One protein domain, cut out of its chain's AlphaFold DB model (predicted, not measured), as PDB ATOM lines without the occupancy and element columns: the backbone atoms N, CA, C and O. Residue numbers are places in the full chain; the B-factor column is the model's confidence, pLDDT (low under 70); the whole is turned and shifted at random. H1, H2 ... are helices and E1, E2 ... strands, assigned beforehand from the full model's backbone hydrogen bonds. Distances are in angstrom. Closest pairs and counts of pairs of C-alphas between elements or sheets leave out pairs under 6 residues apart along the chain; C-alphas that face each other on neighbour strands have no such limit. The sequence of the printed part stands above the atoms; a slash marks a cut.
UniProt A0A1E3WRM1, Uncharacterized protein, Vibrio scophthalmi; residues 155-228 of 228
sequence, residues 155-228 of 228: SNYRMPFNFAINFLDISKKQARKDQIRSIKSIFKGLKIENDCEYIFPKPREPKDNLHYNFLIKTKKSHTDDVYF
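Overview. This is residues 155 to 228 of the 228 residues of an uncharacterized protein of Vibrio scophthalmi (UniProt A0A1E3WRM1). Picture a small three-stranded sheet, E1, E3 and E2, with helix H2 covering the E2 side of one face, short H1 packed near one end of the sheet, and no named helix over the other face. Two stretches stick out: residues 203 to 208, in the long loop between E2 and E3, and the tail of residues 222 to 228, which adds to the length. The 74 printed residues hold two named helices and three named strands, in the order E1, H1, H2, E2, E3; the sheet runs E1, E3, E2, antiparallel throughout. The class is mixed, helices and strands, in two layers, the helices on one face of the sheet. The whole is loose, with a radius of gyration of the C-alphas of 14.8 A, and elongated, spanning 46 by 29 by 18 A.

Arrangement. Begin at edge strand E1, residues 156 to 160, and look for its antiparallel neighbour, inner strand E3, residues 213 to 218, at 158 degrees; N 157 and O 216 are 2.8 A apart, within hydrogen-bond range. H1, residues 161 to 167, is on the sheet with residues 161 to 164; its closest C-alphas to E3 are those of Phe 161 and Asn 213, 5.2 A. H2, residues 176 to 188, and H1 only just touch, with 3 pairs of C-alphas within 8 A, made by residues 179 to 183 of H2 alone; the closest are those of Ala 164 and Ile 183, 7.4 A. Their tilt is steep, 62 degrees, the same way. Every O i to N i+4 pair in H1 and H2 is within hydrogen-bond range. The other edge strand, E2, residues 194 to 199, forms an antiparallel hairpin with E3, at 160 degrees; N 195 and O 217 are 2.8 A apart, within hydrogen-bond range. H2 is on the sheet at a height of 9.6 A, over E2 and only just not over E3, where 2 of its C-alphas fall. It runs along the strands, at 6 degrees to E2 on the local plane; its closest C-alphas to E2 are those of Lys 184 and Cys 196, 6.6 A. E1, H1 H2, E2 form a split strand-helix-strand unit, two strands running the same way with E3 between them, and its crossover is right-handed.

Along the chain. Find C-alpha 156 at (6.207, -36.769, 5.545), where E1 begins; it runs 13.3 A, and H1 9.9 A. H2 starts at C-alpha 176, (-1.134, -56.021, 17.337), and runs 18.5 A. E2 spans 15.5 A and E3 15.8 A, ending at C-alpha 218, (2.112, -38.152, 0.725).

Size, cuts and confidence. The farthest C-alphas, those of Ala 175 and Phe 228, are 49.3 A apart. The printed part has no cut and ends at the chain's last residue; the link from E2 to E3, 13 residues, is long. Look for pLDDT under 70 at residues 202 to 211 and 220 to 228.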
ATOM      1  N   SER A 155       3.969 -33.496   4.222       85.12
ATOM      2  CA  SER A 155       4.444 -34.372   3.139       85.12
ATOM      3  C   SER A 155       5.020 -35.691   3.662       85.12
ATOM      4  O   SER A 155       4.846 -36.749   3.065       85.12
ATOM      5  N   ASN A 156       5.693 -35.625   4.810       88.88
ATOM      6  CA  ASN A 156       6.207 -36.769   5.545       88.88
ATOM      7  C   ASN A 156       5.684 -36.682   6.974       88.88
ATOM      8  O   ASN A 156       5.993 -35.737   7.700       88.88
ATOM      9  N   TYR A 157       4.899 -37.669   7.379       90.12
ATOM     10  CA  TYR A 157       4.245 -37.692   8.674       90.12
ATOM     11  C   TYR A 157       4.634 -38.955   9.437       90.12
ATOM     12  O   TYR A 157       4.496 -40.074   8.940       90.12
ATOM     13  N   ARG A 158       5.142 -38.769  10.657       90.94
ATOM     14  CA  ARG A 158       5.495 -39.856  11.571       90.94
ATOM     15  C   ARG A 158       4.425 -39.958  12.647       90.94
ATOM     16  O   ARG A 158       4.210 -39.021  13.416       90.94
ATOM     17  N   MET A 159       3.766 -41.106  12.708       91.81
ATOM     18  CA  MET A 159       2.679 -41.361  13.644       91.81
ATOM     19  C   MET A 159       3.057 -42.507  14.591       91.81
ATOM     20  O   MET A 159       3.138 -43.656  14.144       91.81
ATOM     21  N   PRO A 160       3.266 -42.239  15.893       92.38
ATOM     22  CA  PRO A 160       3.531 -43.289  16.869       92.38
ATOM     23  C   PRO A 160       2.381 -44.293  16.942       92.38
ATOM     24  O   PRO A 160       1.213 -43.907  16.923       92.38
ATOM     25  N   PHE A 161       2.703 -45.580  17.072       92.12
ATOM     26  CA  PHE A 161       1.717 -46.664  17.080       92.12
ATOM     27  C   PHE A 161       0.631 -46.452  18.145       92.12
ATOM     28  O   PHE A 161      -0.550 -46.426  17.818       92.12
ATOM     29  N   ASN A 162       1.017 -46.213  19.401       91.00
ATOM     30  CA  ASN A 162       0.058 -46.027  20.499       91.00
ATOM     31  C   ASN A 162      -0.800 -44.767  20.326       91.00
ATOM     32  O   ASN A 162      -1.983 -44.774  20.668       91.00
ATOM     33  N   PHE A 163      -0.222 -43.702  19.763       93.12
ATOM     34  CA  PHE A 163      -0.988 -42.516  19.401       93.12
ATOM     35  C   PHE A 163      -2.033 -42.863  18.336       93.12
ATOM     36  O   PHE A 163      -3.200 -42.543  18.524       93.12
ATOM     37  N   ALA A 164      -1.651 -43.585  17.279       94.75
ATOM     38  CA  ALA A 164      -2.559 -44.006  16.215       94.75
ATOM     39  C   ALA A 164      -3.738 -44.835  16.742       94.75
ATOM     40  O   ALA A 164      -4.873 -44.601  16.335       94.75
ATOM     41  N   ILE A 165      -3.480 -45.762  17.673       94.81
ATOM     42  CA  ILE A 165      -4.520 -46.584  18.305       94.81
ATOM     43  C   ILE A 165      -5.578 -45.706  18.974       94.81
ATOM     44  O   ILE A 165      -6.762 -45.858  18.689       94.81
ATOM     45  N   ASN A 166      -5.158 -44.764  19.819       94.44
ATOM     46  CA  ASN A 166      -6.087 -43.889  20.534       94.44
ATOM     47  C   ASN A 166      -6.758 -42.878  19.589       94.44
ATOM     48  O   ASN A 166      -7.962 -42.657  19.650       94.44
ATOM     49  N   PHE A 167      -5.983 -42.262  18.697       95.06
ATOM     50  CA  PHE A 167      -6.450 -41.188  17.826       95.06
ATOM     51  C   PHE A 167      -7.477 -41.668  16.792       95.06
ATOM     52  O   PHE A 167      -8.452 -40.962  16.506       95.06
ATOM     53  N   LEU A 168      -7.273 -42.875  16.255       95.44
ATOM     54  CA  LEU A 168      -8.122 -43.495  15.234       95.44
ATOM     55  C   LEU A 168      -9.187 -44.430  15.802       95.44
ATOM     56  O   LEU A 168      -9.936 -45.001  15.009       95.44
ATOM     57  N   ASP A 169      -9.256 -44.536  17.130       94.31
ATOM     58  CA  ASP A 169     -10.193 -45.384  17.868       94.31
ATOM     59  C   ASP A 169     -10.102 -46.867  17.461       94.31
ATOM     60  O   ASP A 169     -11.080 -47.540  17.140       94.31
ATOM     61  N   ILE A 170      -8.871 -47.382  17.409       95.62
ATOM     62  CA  ILE A 170      -8.608 -48.796  17.138       95.62
ATOM     63  C   ILE A 170      -8.713 -49.577  18.446       95.62
ATOM     64  O   ILE A 170      -8.124 -49.211  19.463       95.62
ATOM     65  N   SER A 171      -9.423 -50.703  18.414       94.88
ATOM     66  CA  SER A 171      -9.618 -51.529  19.606       94.88
ATOM     67  C   SER A 171      -8.293 -52.056  20.171       94.88
ATOM     68  O   SER A 171      -7.541 -52.782  19.513       94.88
ATOM     69  N   LYS A 172      -8.044 -51.757  21.452       92.75
ATOM     70  CA  LYS A 172      -6.891 -52.271  22.212       92.75
ATOM     71  C   LYS A 172      -6.960 -53.777  22.479       92.75
ATOM     72  O   LYS A 172      -5.940 -54.370  22.798       92.75
ATOM     73  N   LYS A 173      -8.143 -54.385  22.327       94.81
ATOM     74  CA  LYS A 173      -8.364 -55.829  22.517       94.81
ATOM     75  C   LYS A 173      -7.897 -56.666  21.320       94.81
ATOM     76  O   LYS A 173      -7.741 -57.872  21.448       94.81
ATOM     77  N   GLN A 174      -7.714 -56.045  20.154       93.62
ATOM     78  CA  GLN A 174      -7.228 -56.730  18.955       93.62
ATOM     79  C   GLN A 174      -5.744 -57.081  19.085       93.62
ATOM     80  O   GLN A 174      -4.967 -56.324  19.669       93.62
ATOM     81  N   ALA A 175      -5.330 -58.183  18.456       94.75
ATOM     82  CA  ALA A 175      -3.916 -58.496  18.324       94.75
ATOM     83  C   ALA A 175      -3.191 -57.377  17.562       94.75
ATOM     84  O   ALA A 175      -3.720 -56.790  16.615       94.75
ATOM     85  N   ARG A 176      -1.932 -57.110  17.923       90.88
ATOM     86  CA  ARG A 176      -1.134 -56.021  17.337       90.88
ATOM     87  C   ARG A 176      -1.095 -56.043  15.807       90.88
ATOM     88  O   ARG A 176      -1.172 -55.001  15.162       90.88
ATOM     89  N   LYS A 177      -0.982 -57.235  15.216       92.69
ATOM     90  CA  LYS A 177      -0.982 -57.422  13.759       92.69
ATOM     91  C   LYS A 177      -2.277 -56.898  13.130       92.69
ATOM     92  O   LYS A 177      -2.217 -56.222  12.107       92.69
ATOM     93  N   ASP A 178      -3.420 -57.157  13.758       95.44
ATOM     94  CA  ASP A 178      -4.727 -56.690  13.290       95.44
ATOM     95  C   ASP A 178      -4.897 -55.193  13.491       95.44
ATOM     96  O   ASP A 178      -5.372 -54.509  12.590       95.44
ATOM     97  N   GLN A 179      -4.403 -54.655  14.605       95.00
ATOM     98  CA  GLN A 179      -4.360 -53.212  14.824       95.00
ATOM     99  C   GLN A 179      -3.573 -52.496  13.714       95.00
ATOM    100  O   GLN A 179      -4.053 -51.522  13.135       95.00
ATOM    101  N   ILE A 180      -2.392 -53.014  13.351       94.25
ATOM    102  CA  ILE A 180      -1.577 -52.479  12.249       94.25
ATOM    103  C   ILE A 180      -2.340 -52.549  10.918       94.25
ATOM    104  O   ILE A 180      -2.328 -51.578  10.158       94.25
ATOM    105  N   ARG A 181      -3.015 -53.670  10.624       95.50
ATOM    106  CA  ARG A 181      -3.832 -53.811   9.405       95.50
ATOM    107  C   ARG A 181      -4.985 -52.808   9.376       95.50
ATOM    108  O   ARG A 181      -5.188 -52.176   8.342       95.50
ATOM    109  N   SER A 182      -5.693 -52.628  10.489       96.38
ATOM    110  CA  SER A 182      -6.791 -51.664  10.621       96.38
ATOM    111  C   SER A 182      -6.314 -50.238  10.356       96.38
ATOM    112  O   SER A 182      -6.919 -49.524   9.557       96.38
ATOM    113  N   ILE A 183      -5.171 -49.852  10.932       96.06
ATOM    114  CA  ILE A 183      -4.553 -48.545  10.687       96.06
ATOM    115  C   ILE A 183      -4.204 -48.388   9.200       96.06
ATOM    116  O   ILE A 183      -4.642 -47.429   8.567       96.06
ATOM    117  N   LYS A 184      -3.495 -49.352   8.596       95.31
ATOM    118  CA  LYS A 184      -3.156 -49.313   7.159       95.31
ATOM    119  C   LYS A 184      -4.396 -49.248   6.258       95.31
ATOM    120  O   LYS A 184      -4.367 -48.581   5.229       95.31
ATOM    121  N   SER A 185      -5.488 -49.912   6.634       95.62
ATOM    122  CA  SER A 185      -6.757 -49.880   5.894       95.62
ATOM    123  C   SER A 185      -7.380 -48.478   5.858       95.62
ATOM    124  O   SER A 185      -7.900 -48.055   4.823       95.62
ATOM    125  N   ILE A 186      -7.265 -47.710   6.951       96.25
ATOM    126  CA  ILE A 186      -7.709 -46.306   6.989       96.25
ATOM    127  C   ILE A 186      -6.963 -45.496   5.926       96.25
ATOM    128  O   ILE A 186      -7.621 -44.830   5.127       96.25
ATOM    129  N   PHE A 187      -5.632 -45.614   5.879       93.94
ATOM    130  CA  PHE A 187      -4.763 -44.918   4.920       93.94
ATOM    131  C   PHE A 187      -5.053 -45.273   3.462       93.94
ATOM    132  O   PHE A 187      -5.211 -44.376   2.633       93.94
ATOM    133  N   LYS A 188      -5.216 -46.567   3.158       92.94
ATOM    134  CA  LYS A 188      -5.606 -47.042   1.818       92.94
ATOM    135  C   LYS A 188      -6.947 -46.476   1.358       92.94
ATOM    136  O   LYS A 188      -7.183 -46.310   0.170       92.94
ATOM    137  N   GLY A 189      -7.846 -46.205   2.301       92.06
ATOM    138  CA  GLY A 189      -9.164 -45.657   2.022       92.06
ATOM    139  C   GLY A 189      -9.219 -44.132   1.941       92.06
ATOM    140  O   GLY A 189     -10.336 -43.606   1.917       92.06
ATOM    141  N   LEU A 190      -8.081 -43.428   1.983       93.50
ATOM    142  CA  LEU A 190      -8.025 -41.975   1.839       93.50
ATOM    143  C   LEU A 190      -8.024 -41.565   0.360       93.50
ATOM    144  O   LEU A 190      -7.446 -42.229  -0.486       93.50
ATOM    145  N   LYS A 191      -8.627 -40.413   0.062       89.44
ATOM    146  CA  LYS A 191      -8.552 -39.696  -1.213       89.44
ATOM    147  C   LYS A 191      -7.323 -38.782  -1.307       89.44
ATOM    148  O   LYS A 191      -7.373 -37.752  -1.966       89.44
ATOM    149  N   ILE A 192      -6.266 -39.122  -0.579       87.00
ATOM    150  CA  ILE A 192      -4.953 -38.486  -0.667       87.00
ATOM    151  C   ILE A 192      -4.007 -39.607  -1.057       87.00
ATOM    152  O   ILE A 192      -4.008 -40.644  -0.392       87.00
ATOM    153  N   GLU A 193      -3.231 -39.423  -2.120       87.12
ATOM    154  CA  GLU A 193      -2.236 -40.416  -2.506       87.12
ATOM    155  C   GLU A 193      -1.143 -40.476  -1.436       87.12
ATOM    156  O   GLU A 193      -0.500 -39.474  -1.106       87.12
ATOM    157  N   ASN A 194      -0.991 -41.646  -0.825       91.12
ATOM    158  CA  ASN A 194      -0.094 -41.829   0.301       91.12
ATOM    159  C   ASN A 194       0.477 -43.243   0.340       91.12
ATOM    160  O   ASN A 194      -0.218 -44.208   0.027       91.12
ATOM    161  N   ASP A 195       1.711 -43.333   0.823       90.12
ATOM    162  CA  ASP A 195       2.399 -44.578   1.125       90.12
ATOM    163  C   ASP A 195       2.575 -44.682   2.639       90.12
ATOM    164  O   ASP A 195       3.272 -43.878   3.260       90.12
ATOM    165  N   CYS A 196       1.902 -45.665   3.242       91.00
ATOM    166  CA  CYS A 196       1.921 -45.910   4.681       91.00
ATOM    167  C   CYS A 196       2.754 -47.154   5.006       91.00
ATOM    168  O   CYS A 196       2.326 -48.301   4.817       91.00
ATOM    169  N   GLU A 197       3.939 -46.919   5.557       91.00
ATOM    170  CA  GLU A 197       4.865 -47.946   6.012       91.00
ATOM    171  C   GLU A 197       4.829 -48.056   7.539       91.00
ATOM    172  O   GLU A 197       4.725 -47.058   8.245       91.00
ATOM    173  N   TYR A 198       4.914 -49.279   8.064       88.19
ATOM    174  CA  TYR A 198       5.068 -49.502   9.500       88.19
ATOM    175  C   TYR A 198       6.524 -49.856   9.782       88.19
ATOM    176  O   TYR A 198       7.008 -50.868   9.280       88.19
ATOM    177  N   ILE A 199       7.193 -49.024  10.574       86.94
ATOM    178  CA  ILE A 199       8.624 -49.109  10.846       86.94
ATOM    179  C   ILE A 199       8.840 -49.647  12.258       86.94
ATOM    180  O   ILE A 199       8.291 -49.139  13.245       86.94
ATOM    181  N   PHE A 200       9.671 -50.682  12.329       81.00
ATOM    182  CA  PHE A 200      10.188 -51.237  13.570       81.00
ATOM    183  C   PHE A 200      11.408 -50.424  14.008       81.00
ATOM    184  O   PHE A 200      12.219 -50.055  13.154       81.00
ATOM    185  N   PRO A 201      11.549 -50.127  15.306       71.50
ATOM    186  CA  PRO A 201      12.726 -49.420  15.779       71.50
ATOM    187  C   PRO A 201      13.985 -50.256  15.507       71.50
ATOM    188  O   PRO A 201      13.956 -51.489  15.583       71.50
ATOM    189  N   LYS A 202      15.081 -49.591  15.126       68.31
ATOM    190  CA  LYS A 202      16.319 -50.297  14.769       68.31
ATOM    191  C   LYS A 202      16.958 -50.895  16.032       68.31
ATOM    192  O   LYS A 202      16.910 -50.256  17.079       68.31
ATOM    193  N   PRO A 203      17.652 -52.049  15.946       61.81
ATOM    194  CA  PRO A 203      18.257 -52.716  17.110       61.81
ATOM    195  C   PRO A 203      19.252 -51.870  17.922       61.81
ATOM    196  O   PRO A 203      19.591 -52.242  19.039       61.81
ATOM    197  N   ARG A 204      19.755 -50.764  17.354       59.81
ATOM    198  CA  ARG A 204      20.778 -49.888  17.946       59.81
ATOM    199  C   ARG A 204      20.251 -48.512  18.367       59.81
ATOM    200  O   ARG A 204      21.048 -47.656  18.734       59.81
ATOM    201  N   GLU A 205      18.947 -48.261  18.267       60.28
ATOM    202  CA  GLU A 205      18.383 -47.009  18.778       60.28
ATOM    203  C   GLU A 205      18.332 -47.043  20.317       60.28
ATOM    204  O   GLU A 205      18.045 -48.101  20.887       60.28
ATOM    205  N   PRO A 206      18.611 -45.913  21.001       55.50
ATOM    206  CA  PRO A 206      18.434 -45.804  22.448       55.50
ATOM    207  C   PRO A 206      17.044 -46.306  22.844       55.50
ATOM    208  O   PRO A 206      16.078 -46.036  22.127       55.50
ATOM    209  N   LYS A 207      16.924 -47.034  23.965       54.59
ATOM    210  CA  LYS A 207      15.655 -47.657  24.396       54.59
ATOM    211  C   LYS A 207      14.498 -46.653  24.468       54.59
ATOM    212  O   LYS A 207      13.363 -46.972  24.128       54.59
ATOM    213  N   ASP A 208      14.834 -45.432  24.834       49.09
ATOM    214  CA  ASP A 208      13.999 -44.245  24.986       49.09
ATOM    215  C   ASP A 208      13.480 -43.701  23.638       49.09
ATOM    216  O   ASP A 208      12.458 -43.024  23.603       49.09
ATOM    217  N   ASN A 209      14.114 -44.076  22.519       47.44
ATOM    218  CA  ASN A 209      13.723 -43.744  21.144       47.44
ATOM    219  C   ASN A 209      13.099 -44.925  20.371       47.44
ATOM    220  O   ASN A 209      12.743 -44.764  19.198       47.44
ATOM    221  N   LEU A 210      12.913 -46.096  21.002       52.38
ATOM    222  CA  LEU A 210      12.300 -47.288  20.391       52.38
ATOM    223  C   LEU A 210      10.779 -47.124  20.235       52.38
ATOM    224  O   LEU A 210       9.970 -47.839  20.830       52.38
ATOM    225  N   HIS A 211      10.346 -46.173  19.416       64.94
ATOM    226  CA  HIS A 211       8.937 -46.023  19.097       64.94
ATOM    227  C   HIS A 211       8.622 -46.763  17.802       64.94
ATOM    228  O   HIS A 211       9.183 -46.495  16.740       64.94
ATOM    229  N   TYR A 212       7.665 -47.680  17.874       82.44
ATOM    230  CA  TYR A 212       7.030 -48.215  16.681       82.44
ATOM    231  C   TYR A 212       6.212 -47.114  16.026       82.44
ATOM    232  O   TYR A 212       5.398 -46.464  16.687       82.44
ATOM    233  N   ASN A 213       6.432 -46.897  14.736       88.75
ATOM    234  CA  ASN A 213       5.844 -45.774  14.026       88.75
ATOM    235  C   ASN A 213       5.240 -46.217  12.706       88.75
ATOM    236  O   ASN A 213       5.714 -47.151  12.065       88.75
ATOM    237  N   PHE A 214       4.234 -45.476  12.274       91.06
ATOM    238  CA  PHE A 214       3.899 -45.395  10.868       91.06
ATOM    239  C   PHE A 214       4.650 -44.213  10.267       91.06
ATOM    240  O   PHE A 214       4.611 -43.111  10.821       91.06
ATOM    241  N   LEU A 215       5.342 -44.452   9.158       91.44
ATOM    242  CA  LEU A 215       5.846 -43.405   8.287       91.44
ATOM    243  C   LEU A 215       4.880 -43.289   7.120       91.44
ATOM    244  O   LEU A 215       4.637 -44.261   6.407       91.44
ATOM    245  N   ILE A 216       4.315 -42.102   6.956       92.50
ATOM    246  CA  ILE A 216       3.374 -41.814   5.890       92.50
ATOM    247  C   ILE A 216       3.988 -40.756   4.998       92.50
ATOM    248  O   ILE A 216       4.280 -39.651   5.452       92.50
ATOM    249  N   LYS A 217       4.189 -41.114   3.735       92.12
ATOM    250  CA  LYS A 217       4.637 -40.189   2.698       92.12
ATOM    251  C   LYS A 217       3.443 -39.859   1.827       92.12
ATOM    252  O   LYS A 217       2.828 -40.768   1.278       92.12
ATOM    253  N   THR A 218       3.090 -38.588   1.717       88.94
ATOM    254  CA  THR A 218       2.112 -38.152   0.725       88.94
ATOM    255  C   THR A 218       2.864 -37.757  -0.531       88.94
ATOM    256  O   THR A 218       3.852 -37.018  -0.488       88.94
ATOM    257  N   LYS A 219       2.421 -38.274  -1.675       78.75
ATOM    258  CA  LYS A 219       2.876 -37.725  -2.947       78.75
ATOM    259  C   LYS A 219       2.170 -36.388  -3.064       78.75
ATOM    260  O   LYS A 219       0.942 -36.348  -3.103       78.75
ATOM    261  N   LYS A 220       2.923 -35.290  -2.986       59.19
ATOM    262  CA  LYS A 220       2.349 -33.951  -3.140       59.19
ATOM    263  C   LYS A 220       1.527 -33.939  -4.434       59.19
ATOM    264  O   LYS A 220       2.103 -34.019  -5.512       59.19
ATOM    265  N   SER A 221       0.208 -33.777  -4.344       43.84
ATOM    266  CA  SER A 221      -0.474 -32.992  -5.368       43.84
ATOM    267  C   SER A 221      -0.103 -31.550  -5.051       43.84
ATOM    268  O   SER A 221      -0.391 -31.106  -3.938       43.84
ATOM    269  N   HIS A 222       0.592 -30.857  -5.951       37.53
ATOM    270  CA  HIS A 222       0.877 -29.433  -5.808       37.53
ATOM    271  C   HIS A 222      -0.382 -28.688  -5.339       37.53
ATOM    272  O   HIS A 222      -1.347 -28.538  -6.077       37.53
ATOM    273  N   THR A 223      -0.367 -28.213  -4.098       42.22
ATOM    274  CA  THR A 223      -1.098 -27.005  -3.706       42.22
ATOM    275  C   THR A 223      -0.139 -25.817  -3.749       42.22
ATOM    276  O   THR A 223      -0.203 -24.946  -2.889       42.22
ATOM    277  N   ASP A 224       0.783 -25.826  -4.721       36.66
ATOM    278  CA  ASP A 224       1.541 -24.640  -5.131       36.66
ATOM    279  C   ASP A 224       0.779 -23.827  -6.194       36.66
ATOM    280  O   ASP A 224       1.221 -22.746  -6.568       36.66
ATOM    281  N   ASP A 225      -0.403 -24.273  -6.628       34.31
ATOM    282  CA  ASP A 225      -1.236 -23.477  -7.522       34.31
ATOM    283  C   ASP A 225      -2.182 -22.572  -6.726       34.31
ATOM    284  O   ASP A 225      -3.286 -22.957  -6.344       34.31
ATOM    285  N   VAL A 226      -1.685 -21.341  -6.550       36.94
ATOM    286  CA  VAL A 226      -2.423 -20.070  -6.465       36.94
ATOM    287  C   VAL A 226      -3.279 -19.876  -5.212       36.94
ATOM    288  O   VAL A 226      -4.298 -20.526  -5.076       36.94
ATOM    289  N   TYR A 227      -2.922 -18.906  -4.355       35.94
ATOM    290  CA  TYR A 227      -3.797 -17.782  -3.954       35.94
ATOM    291  C   TYR A 227      -2.974 -16.675  -3.262       35.94
ATOM    292  O   TYR A 227      -2.288 -16.926  -2.269       35.94
ATOM    293  N   PHE A 228      -3.073 -15.463  -3.823       35.59
ATOM    294  CA  PHE A 228      -2.690 -14.164  -3.249       35.59
ATOM    295  C   PHE A 228      -3.687 -13.721  -2.155       35.59
ATOM    296  O   PHE A 228      -4.887 -14.057  -2.284       35.59
TER     297      PHE A 228